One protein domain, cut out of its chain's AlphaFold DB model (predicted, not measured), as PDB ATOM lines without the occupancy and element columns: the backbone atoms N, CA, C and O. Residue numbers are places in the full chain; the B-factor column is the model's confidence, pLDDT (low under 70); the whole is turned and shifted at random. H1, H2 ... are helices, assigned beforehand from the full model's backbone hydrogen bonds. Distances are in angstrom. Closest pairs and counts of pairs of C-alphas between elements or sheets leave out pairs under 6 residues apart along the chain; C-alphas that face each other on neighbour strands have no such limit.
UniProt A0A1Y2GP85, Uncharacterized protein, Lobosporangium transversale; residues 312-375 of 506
ATOM      1  N   LEU A 312      -9.368   0.473 -46.986       47.41
ATOM      2  CA  LEU A 312     -10.654   1.153 -47.087       47.41
ATOM      3  C   LEU A 312     -10.610   2.056 -48.326       47.41
ATOM      4  O   LEU A 312      -9.576   2.698 -48.544       47.41
ATOM      5  N   PRO A 313     -11.677   2.095 -49.140       59.88
ATOM      6  CA  PRO A 313     -11.720   3.034 -50.245       59.88
ATOM      7  C   PRO A 313     -11.522   4.439 -49.682       59.88
ATOM      8  O   PRO A 313     -12.147   4.818 -48.687       59.88
ATOM      9  N   GLU A 314     -10.608   5.190 -50.289       73.62
ATOM     10  CA  GLU A 314     -10.464   6.598 -49.957       73.62
ATOM     11  C   GLU A 314     -11.760   7.312 -50.338       73.62
ATOM     12  O   GLU A 314     -12.365   7.026 -51.374       73.62
ATOM     13  N   LEU A 315     -12.211   8.222 -49.474       78.00
ATOM     14  CA  LEU A 315     -13.343   9.069 -49.817       78.00
ATOM     15  C   LEU A 315     -12.962   9.926 -51.028       78.00
ATOM     16  O   LEU A 315     -11.834  10.432 -51.066       78.00
ATOM     17  N   PRO A 316     -13.891  10.151 -51.971       88.38
ATOM     18  CA  PRO A 316     -13.662  11.108 -53.037       88.38
ATOM     19  C   PRO A 316     -13.201  12.457 -52.461       88.38
ATOM     20  O   PRO A 316     -13.750  12.900 -51.441       88.38
ATOM     21  N   PRO A 317     -12.212  13.132 -53.076       88.06
ATOM     22  CA  PRO A 317     -11.677  14.390 -52.555       88.06
ATOM     23  C   PRO A 317     -12.754  15.456 -52.311       88.06
ATOM     24  O   PRO A 317     -12.728  16.120 -51.277       88.06
ATOM     25  N   SER A 318     -13.737  15.552 -53.210       90.19
ATOM     26  CA  SER A 318     -14.923  16.421 -53.122       90.19
ATOM     27  C   SER A 318     -15.726  16.180 -51.834       90.19
ATOM     28  O   SER A 318     -16.057  17.117 -51.100       90.19
ATOM     29  N   THR A 319     -15.988  14.909 -51.527       88.12
ATOM     30  CA  THR A 319     -16.723  14.453 -50.345       88.12
ATOM     31  C   THR A 319     -15.931  14.729 -49.069       88.12
ATOM     32  O   THR A 319     -16.481  15.237 -48.087       88.12
ATOM     33  N   LEU A 320     -14.624  14.443 -49.076       88.75
ATOM     34  CA  LEU A 320     -13.740  14.714 -47.942       88.75
ATOM     35  C   LEU A 320     -13.640  16.216 -47.650       88.75
ATOM     36  O   LEU A 320     -13.759  16.635 -46.498       88.75
ATOM     37  N   GLU A 321     -13.452  17.039 -48.679       91.38
ATOM     38  CA  GLU A 321     -13.412  18.493 -48.548       91.38
ATOM     39  C   GLU A 321     -14.735  19.037 -48.002       91.38
ATOM     40  O   GLU A 321     -14.744  19.886 -47.106       91.38
ATOM     41  N   TYR A 322     -15.865  18.525 -48.489       93.38
ATOM     42  CA  TYR A 322     -17.178  18.911 -47.987       93.38
ATOM     43  C   TYR A 322     -17.372  18.540 -46.509       93.38
ATOM     44  O   TYR A 322     -17.777  19.393 -45.715       93.38
ATOM     45  N   LEU A 323     -16.996  17.322 -46.100       88.12
ATOM     46  CA  LEU A 323     -16.990  16.899 -44.693       88.12
ATOM     47  C   LEU A 323     -16.160  17.837 -43.807       88.12
ATOM     48  O   LEU A 323     -16.593  18.212 -42.713       88.12
ATOM     49  N   LEU A 324     -14.978  18.246 -44.277       89.19
ATOM     50  CA  LEU A 324     -14.118  19.182 -43.553       89.19
ATOM     51  C   LEU A 324     -14.779  20.560 -43.409       89.19
ATOM     52  O   LEU A 324     -14.759  21.120 -42.311       89.19
ATOM     53  N   ARG A 325     -15.417  21.083 -44.465       92.25
ATOM     54  CA  ARG A 325     -16.162  22.355 -44.414       92.25
ATOM     55  C   ARG A 325     -17.349  22.291 -43.448       92.25
ATOM     56  O   ARG A 325     -17.534  23.210 -42.651       92.25
ATOM     57  N   LEU A 326     -18.107  21.191 -43.446       88.81
ATOM     58  CA  LEU A 326     -19.195  20.971 -42.484       88.81
ATOM     59  C   LEU A 326     -18.682  20.948 -41.039       88.81
ATOM     60  O   LEU A 326     -19.263  21.589 -40.162       88.81
ATOM     61  N   SER A 327     -17.572  20.248 -40.794       84.00
ATOM     62  CA  SER A 327     -16.938  20.187 -39.476       84.00
ATOM     63  C   SER A 327     -16.490  21.570 -38.994       84.00
ATOM     64  O   SER A 327     -16.786  21.953 -37.861       84.00
ATOM     65  N   GLN A 328     -15.836  22.350 -39.859       86.25
ATOM     66  CA  GLN A 328     -15.422  23.719 -39.549       86.25
ATOM     67  C   GLN A 328     -16.612  24.611 -39.196       86.25
ATOM     68  O   GLN A 328     -16.577  25.296 -38.174       86.25
ATOM     69  N   ALA A 329     -17.677  24.556 -39.996       87.19
ATOM     70  CA  ALA A 329     -18.896  25.317 -39.756       87.19
ATOM     71  C   ALA A 329     -19.521  24.962 -38.402       87.19
ATOM     72  O   ALA A 329     -19.857  25.848 -37.618       87.19
ATOM     73  N   ALA A 330     -19.601  23.668 -38.081       80.25
ATOM     74  CA  ALA A 330     -20.129  23.189 -36.811       80.25
ATOM     75  C   ALA A 330     -19.307  23.682 -35.608       80.25
ATOM     76  O   ALA A 330     -19.876  24.162 -34.627       80.25
ATOM     77  N   ILE A 331     -17.973  23.621 -35.698       81.56
ATOM     78  CA  ILE A 331     -17.057  24.126 -34.661       81.56
ATOM     79  C   ILE A 331     -17.219  25.640 -34.486       81.56
ATOM     80  O   ILE A 331     -17.262  26.132 -33.359       81.56
ATOM     81  N   ALA A 332     -17.362  26.372 -35.590       85.50
ATOM     82  CA  ALA A 332     -17.609  27.811 -35.597       85.50
ATOM     83  C   ALA A 332     -19.047  28.191 -35.193       85.50
ATOM     84  O   ALA A 332     -19.378  29.376 -35.177       85.50
ATOM     85  N   LYS A 333     -19.909  27.212 -34.869       84.38
ATOM     86  CA  LYS A 333     -21.346  27.391 -34.596       84.38
ATOM     87  C   LYS A 333     -22.108  28.078 -35.738       84.38
ATOM     88  O   LYS A 333     -23.146  28.698 -35.512       84.38
ATOM     89  N   GLN A 334     -21.608  27.956 -36.961       86.06
ATOM     90  CA  GLN A 334     -22.280  28.434 -38.161       86.06
ATOM     91  C   GLN A 334     -23.328  27.412 -38.631       86.06
ATOM     92  O   GLN A 334     -23.163  26.204 -38.420       86.06
ATOM     93  N   PRO A 335     -24.416  27.854 -39.286       85.31
ATOM     94  CA  PRO A 335     -25.416  26.939 -39.818       85.31
ATOM     95  C   PRO A 335     -24.818  26.052 -40.920       85.31
ATOM     96  O   PRO A 335     -24.568  26.510 -42.031       85.31
ATOM     97  N   VAL A 336     -24.663  24.753 -40.650       85.31
ATOM     98  CA  VAL A 336     -24.096  23.779 -41.612       85.31
ATOM     99  C   VAL A 336     -24.875  23.684 -42.932       85.31
ATOM    100  O   VAL A 336     -24.329  23.264 -43.942       85.31
ATOM    101  N   ILE A 337     -26.145  24.107 -42.945       85.94
ATOM    102  CA  ILE A 337     -26.990  24.182 -44.149       85.94
ATOM    103  C   ILE A 337     -26.523  25.236 -45.159       85.94
ATOM    104  O   ILE A 337     -26.885  25.153 -46.326       85.94
ATOM    105  N   GLN A 338     -25.748  26.225 -44.717       88.44
ATOM    106  CA  GLN A 338     -25.228  27.281 -45.585       88.44
ATOM    107  C   GLN A 338     -23.949  26.854 -46.308       88.44
ATOM    108  O   GLN A 338     -23.474  27.588 -47.171       88.44
ATOM    109  N   ILE A 339     -23.386  25.686 -45.977       90.81
ATOM    110  CA  ILE A 339     -22.189  25.175 -46.639       90.81
ATOM    111  C   ILE A 339     -22.571  24.689 -48.040       90.81
ATOM    112  O   ILE A 339     -23.389  23.775 -48.154       90.81
ATOM    113  N   PRO A 340     -21.996  25.275 -49.109       91.81
ATOM    114  CA  PRO A 340     -22.349  24.905 -50.471       91.81
ATOM    115  C   PRO A 340     -22.001  23.448 -50.753       91.81
ATOM    116  O   PRO A 340     -20.855  23.022 -50.559       91.81
ATOM    117  N   MET A 341     -22.996  22.707 -51.228       91.88
ATOM    118  CA  MET A 341     -22.850  21.310 -51.606       91.88
ATOM    119  C   MET A 341     -21.984  21.189 -52.865       91.88
ATOM    120  O   MET A 341     -22.162  21.992 -53.786       91.88
ATOM    121  N   PRO A 342     -21.037  20.238 -52.923       91.38
ATOM    122  CA  PRO A 342     -20.275  20.005 -54.141       91.38
ATOM    123  C   PRO A 342     -21.189  19.531 -55.280       91.38
ATOM    124  O   PRO A 342     -22.244  18.933 -55.061       91.38
ATOM    125  N   THR A 343     -20.772  19.827 -56.510       89.25
ATOM    126  CA  THR A 343     -21.429  19.338 -57.729       89.25
ATOM    127  C   THR A 343     -21.169  17.851 -57.952       89.25
ATOM    128  O   THR A 343     -22.048  17.142 -58.432       89.25
ATOM    129  N   GLU A 344     -19.975  17.386 -57.585       87.94
ATOM    130  CA  GLU A 344     -19.576  15.976 -57.599       87.94
ATOM    131  C   GLU A 344     -20.040  15.270 -56.319       87.94
ATOM    132  O   GLU A 344     -20.100  15.890 -55.257       87.94
ATOM    133  N   ASP A 345     -20.378  13.980 -56.424       82.94
ATOM    134  CA  ASP A 345     -20.834  13.130 -55.309       82.94
ATOM    135  C   ASP A 345     -21.973  13.732 -54.481       82.94
ATOM    136  O   ASP A 345     -22.086  13.529 -53.267       82.94
ATOM    137  N   ARG A 346     -22.841  14.493 -55.156       85.94
ATOM    138  CA  ARG A 346     -23.918  15.244 -54.522       85.94
ATOM    139  C   ARG A 346     -24.801  14.359 -53.642       85.94
ATOM    140  O   ARG A 346     -25.059  14.750 -52.513       85.94
ATOM    141  N   GLY A 347     -25.197  13.172 -54.107       83.19
ATOM    142  CA  GLY A 347     -26.031  12.250 -53.323       83.19
ATOM    143  C   GLY A 347     -25.366  11.810 -52.013       83.19
ATOM    144  O   GLY A 347     -25.959  11.917 -50.941       83.19
ATOM    145  N   SER A 348     -24.091  11.412 -52.059       82.06
ATOM    146  CA  SER A 348     -23.329  11.066 -50.850       82.06
ATOM    147  C   SER A 348     -23.177  12.266 -49.910       82.06
ATOM    148  O   SER A 348     -23.300  12.126 -48.693       82.06
ATOM    149  N   CYS A 349     -22.951  13.460 -50.461       88.06
ATOM    150  CA  CYS A 349     -22.846  14.696 -49.688       88.06
ATOM    151  C   CYS A 349     -24.184  15.132 -49.065       88.06
ATOM    152  O   CYS A 349     -24.190  15.629 -47.937       88.06
ATOM    153  N   GLU A 350     -25.311  14.919 -49.746       88.00
ATOM    154  CA  GLU A 350     -26.662  15.129 -49.209       88.00
ATOM    155  C   GLU A 350     -26.888  14.230 -47.989       88.00
ATOM    156  O   GLU A 350     -27.208  14.718 -46.902       88.00
ATOM    157  N   LEU A 351     -26.579  12.943 -48.129       83.31
ATOM    158  CA  LEU A 351     -26.737  11.959 -47.065       83.31
ATOM    159  C   LEU A 351     -25.841  12.248 -45.843       83.31
ATOM    160  O   LEU A 351     -26.258  12.135 -44.680       83.31
ATOM    161  N   ILE A 352     -24.606  12.692 -46.096       84.81
ATOM    162  CA  ILE A 352     -23.686  13.191 -45.065       84.81
ATOM    163  C   ILE A 352     -24.287  14.399 -44.343       84.81
ATOM    164  O   ILE A 352     -24.293  14.433 -43.110       84.81
ATOM    165  N   LEU A 353     -24.791  15.389 -45.084       88.31
ATOM    166  CA  LEU A 353     -25.361  16.608 -44.515       88.31
ATOM    167  C   LEU A 353     -26.572  16.298 -43.630       88.31
ATOM    168  O   LEU A 353     -26.674  16.840 -42.526       88.31
ATOM    169  N   ASP A 354     -27.468  15.423 -44.074       85.81
ATOM    170  CA  ASP A 354     -28.668  15.054 -43.318       85.81
ATOM    171  C   ASP A 354     -28.346  14.257 -42.054       85.81
ATOM    172  O   ASP A 354     -28.911  14.518 -40.978       85.81
ATOM    173  N   THR A 355     -27.342  13.386 -42.127       83.06
ATOM    174  CA  THR A 355     -26.797  12.708 -40.946       83.06
ATOM    175  C   THR A 355     -26.189  13.714 -39.968       83.06
ATOM    176  O   THR A 355     -26.525  13.714 -38.780       83.06
ATOM    177  N   PHE A 356     -25.370  14.645 -40.464       83.00
ATOM    178  CA  PHE A 356     -24.723  15.674 -39.651       83.00
ATOM    179  C   PHE A 356     -25.749  16.591 -38.965       83.00
ATOM    180  O   PHE A 356     -25.659  16.857 -37.765       83.00
ATOM    181  N   ARG A 357     -26.788  17.026 -39.690       84.88
ATOM    182  CA  ARG A 357     -27.915  17.804 -39.144       84.88
ATOM    183  C   ARG A 357     -28.622  17.055 -38.025       84.88
ATOM    184  O   ARG A 357     -28.944  17.645 -36.990       84.88
ATOM    185  N   THR A 358     -28.877  15.767 -38.231       84.44
ATOM    186  CA  THR A 358     -29.534  14.922 -37.236       84.44
ATOM    187  C   THR A 358     -28.695  14.841 -35.966       84.44
ATOM    188  O   THR A 358     -29.221  15.055 -34.873       84.44
ATOM    189  N   TRP A 359     -27.383  14.646 -36.092       82.25
ATOM    190  CA  TRP A 359     -26.473  14.620 -34.948       82.25
ATOM    191  C   TRP A 359     -26.410  15.963 -34.224       82.25
ATOM    192  O   TRP A 359     -26.578  15.991 -33.007       82.25
ATOM    193  N   CYS A 360     -26.276  17.083 -34.940       81.19
ATOM    194  CA  CYS A 360     -26.321  18.419 -34.338       81.19
ATOM    195  C   CYS A 360     -27.603  18.639 -33.519       81.19
ATOM    196  O   CYS A 360     -27.546  19.154 -32.403       81.19
ATOM    197  N   ARG A 361     -28.765  18.205 -34.027       85.25
ATOM    198  CA  ARG A 361     -30.036  18.276 -33.284       85.25
ATOM    199  C   ARG A 361     -30.024  17.412 -32.021       85.25
ATOM    200  O   ARG A 361     -30.568  17.839 -31.007       85.25
ATOM    201  N   LEU A 362     -29.424  16.221 -32.064       83.12
ATOM    202  CA  LEU A 362     -29.286  15.359 -30.884       83.12
ATOM    203  C   LEU A 362     -28.356  15.991 -29.838       83.12
ATOM    204  O   LEU A 362     -28.714  16.037 -28.664       83.12
ATOM    205  N   TYR A 363     -27.212  16.544 -30.246       80.75
ATOM    206  CA  TYR A 363     -26.294  17.230 -29.330       80.75
ATOM    207  C   TYR A 363     -26.924  18.462 -28.672       80.75
ATOM    208  O   TYR A 363     -26.747  18.661 -27.476       80.75
ATOM    209  N   ASN A 364     -27.705  19.241 -29.425       82.69
ATOM    210  CA  ASN A 364     -28.338  20.465 -28.925       82.69
ATOM    211  C   ASN A 364     -29.627  20.228 -28.121       82.69
ATOM    212  O   ASN A 364     -30.164  21.166 -27.533       82.69
ATOM    213  N   LYS A 365     -30.165  19.003 -28.098       86.62
ATOM    214  CA  LYS A 365     -31.343  18.677 -27.286       86.62
ATOM    215  C   LYS A 365     -30.976  18.721 -25.795       86.62
ATOM    216  O   LYS A 365     -29.892  18.289 -25.421       86.62
ATOM    217  N   ALA A 366     -31.884  19.203 -24.944       88.56
ATOM    218  CA  ALA A 366     -31.700  19.261 -23.491       88.56
ATOM    219  C   ALA A 366     -32.745  18.380 -22.763       88.56
ATOM    220  O   ALA A 366     -33.941  18.639 -22.911       88.56
ATOM    221  N   PRO A 367     -32.337  17.348 -21.991       86.06
ATOM    222  CA  PRO A 367     -30.977  16.812 -21.917       86.06
ATOM    223  C   PRO A 367     -30.561  16.150 -23.238       86.06
ATOM    224  O   PRO A 367     -31.401  15.632 -23.986       86.06
ATOM    225  N   SER A 368     -29.258  16.166 -23.521       84.81
ATOM    226  CA  SER A 368     -28.734  15.522 -24.725       84.81
ATOM    227  C   SER A 368     -28.938  14.011 -24.613       84.81
ATOM    228  O   SER A 368     -28.576  13.446 -23.581       84.81
ATOM    229  N   PRO A 369     -29.471  13.328 -25.646       79.56
ATOM    230  CA  PRO A 369     -29.606  11.877 -25.661       79.56
ATOM    231  C   PRO A 369     -28.295  11.147 -25.356       79.56
ATOM    232  O   PRO A 369     -28.330  10.103 -24.724       79.56
ATOM    233  N   PHE A 370     -27.145  11.720 -25.721       76.50
ATOM    234  CA  PHE A 370     -25.826  11.145 -25.433       76.50
ATOM    235  C   PHE A 370     -25.475  11.117 -23.936       76.50
ATOM    236  O   PHE A 370     -24.575  10.391 -23.533       76.50
ATOM    237  N   LEU A 371     -26.185  11.884 -23.106       78.38
ATOM    238  CA  LEU A 371     -26.024  11.896 -21.649       78.38
ATOM    239  C   LEU A 371     -27.029  10.975 -20.936       78.38
ATOM    240  O   LEU A 371     -26.973  10.838 -19.716       78.38
ATOM    241  N   ILE A 372     -27.961  10.360 -21.671       81.25
ATOM    242  CA  ILE A 372     -29.024   9.514 -21.119       81.25
ATOM    243  C   ILE A 372     -28.647   8.046 -21.334       81.25
ATOM    244  O   ILE A 372     -28.615   7.568 -22.467       81.25
ATOM    245  N   GLN A 373     -28.404   7.314 -20.246       75.50
ATOM    246  CA  GLN A 373     -27.970   5.909 -20.306       75.50
ATOM    247  C   GLN A 373     -29.101   4.926 -20.661       75.50
ATOM    248  O   GLN A 373     -28.836   3.866 -21.221       75.50
ATOM    249  N   ASP A 374     -30.362   5.294 -20.420       83.62
ATOM    250  CA  ASP A 374     -31.512   4.379 -20.531       83.62
ATOM    251  C   ASP A 374     -32.247   4.454 -21.884       83.62
ATOM    252  O   ASP A 374     -33.409   4.057 -22.017       83.62
ATOM    253  N   LEU A 375     -31.598   4.987 -22.921       79.12
ATOM    254  CA  LEU A 375     -32.187   5.026 -24.256       79.12
ATOM    255  C   LEU A 375     -32.100   3.659 -24.933       79.12
ATOM    256  O   LEU A 375     -31.037   3.055 -25.040       79.12
TER     257      LEU A 375
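Overview. This is residues 312 to 375 of the 506 residues of an uncharacterized protein of Lobosporangium transversale (UniProt A0A1Y2GP85). Two helices lie side by side and run the same way, and a long loop, residues 332 to 345, folds back from the end of H1 to the start of H2. Residues 312 to 316 lead into H1, and residues 365 to 375 turn beyond the end of H2. The printed part has 64 residues with two named helices, H1 then H2, and no named strand; its class is all helix. It is loose, with a radius of gyration of the C-alphas of 13.6 A and spans of 39 by 28 by 17 A.

Arrangement. H1, residues 317 to 331, and H2, residues 346 to 364, touch, H2 with residues 348 to 353 alone. Their closest C-alphas, those of Thr 319 and Cys 349, are 6.2 A apart. They run the same way at a shallow tilt of 19 degrees. In both, every O i to N i+4 pair is within hydrogen-bond range.

Along the chain. H1 measures 21.1 A from C-alpha 317 at (-11.677, 14.390, -52.555). H2 measures 26.5 A, ending with C-alpha 364 at (-28.338, 20.465, -28.925).

Size, cuts and confidence. The C-alphas farthest apart, those of Thr 343 and Asp 374, are 41.3 A apart. The link from H1 to H2 is long. The printed part has no cut; residues 312 to 313 have pLDDT under 70.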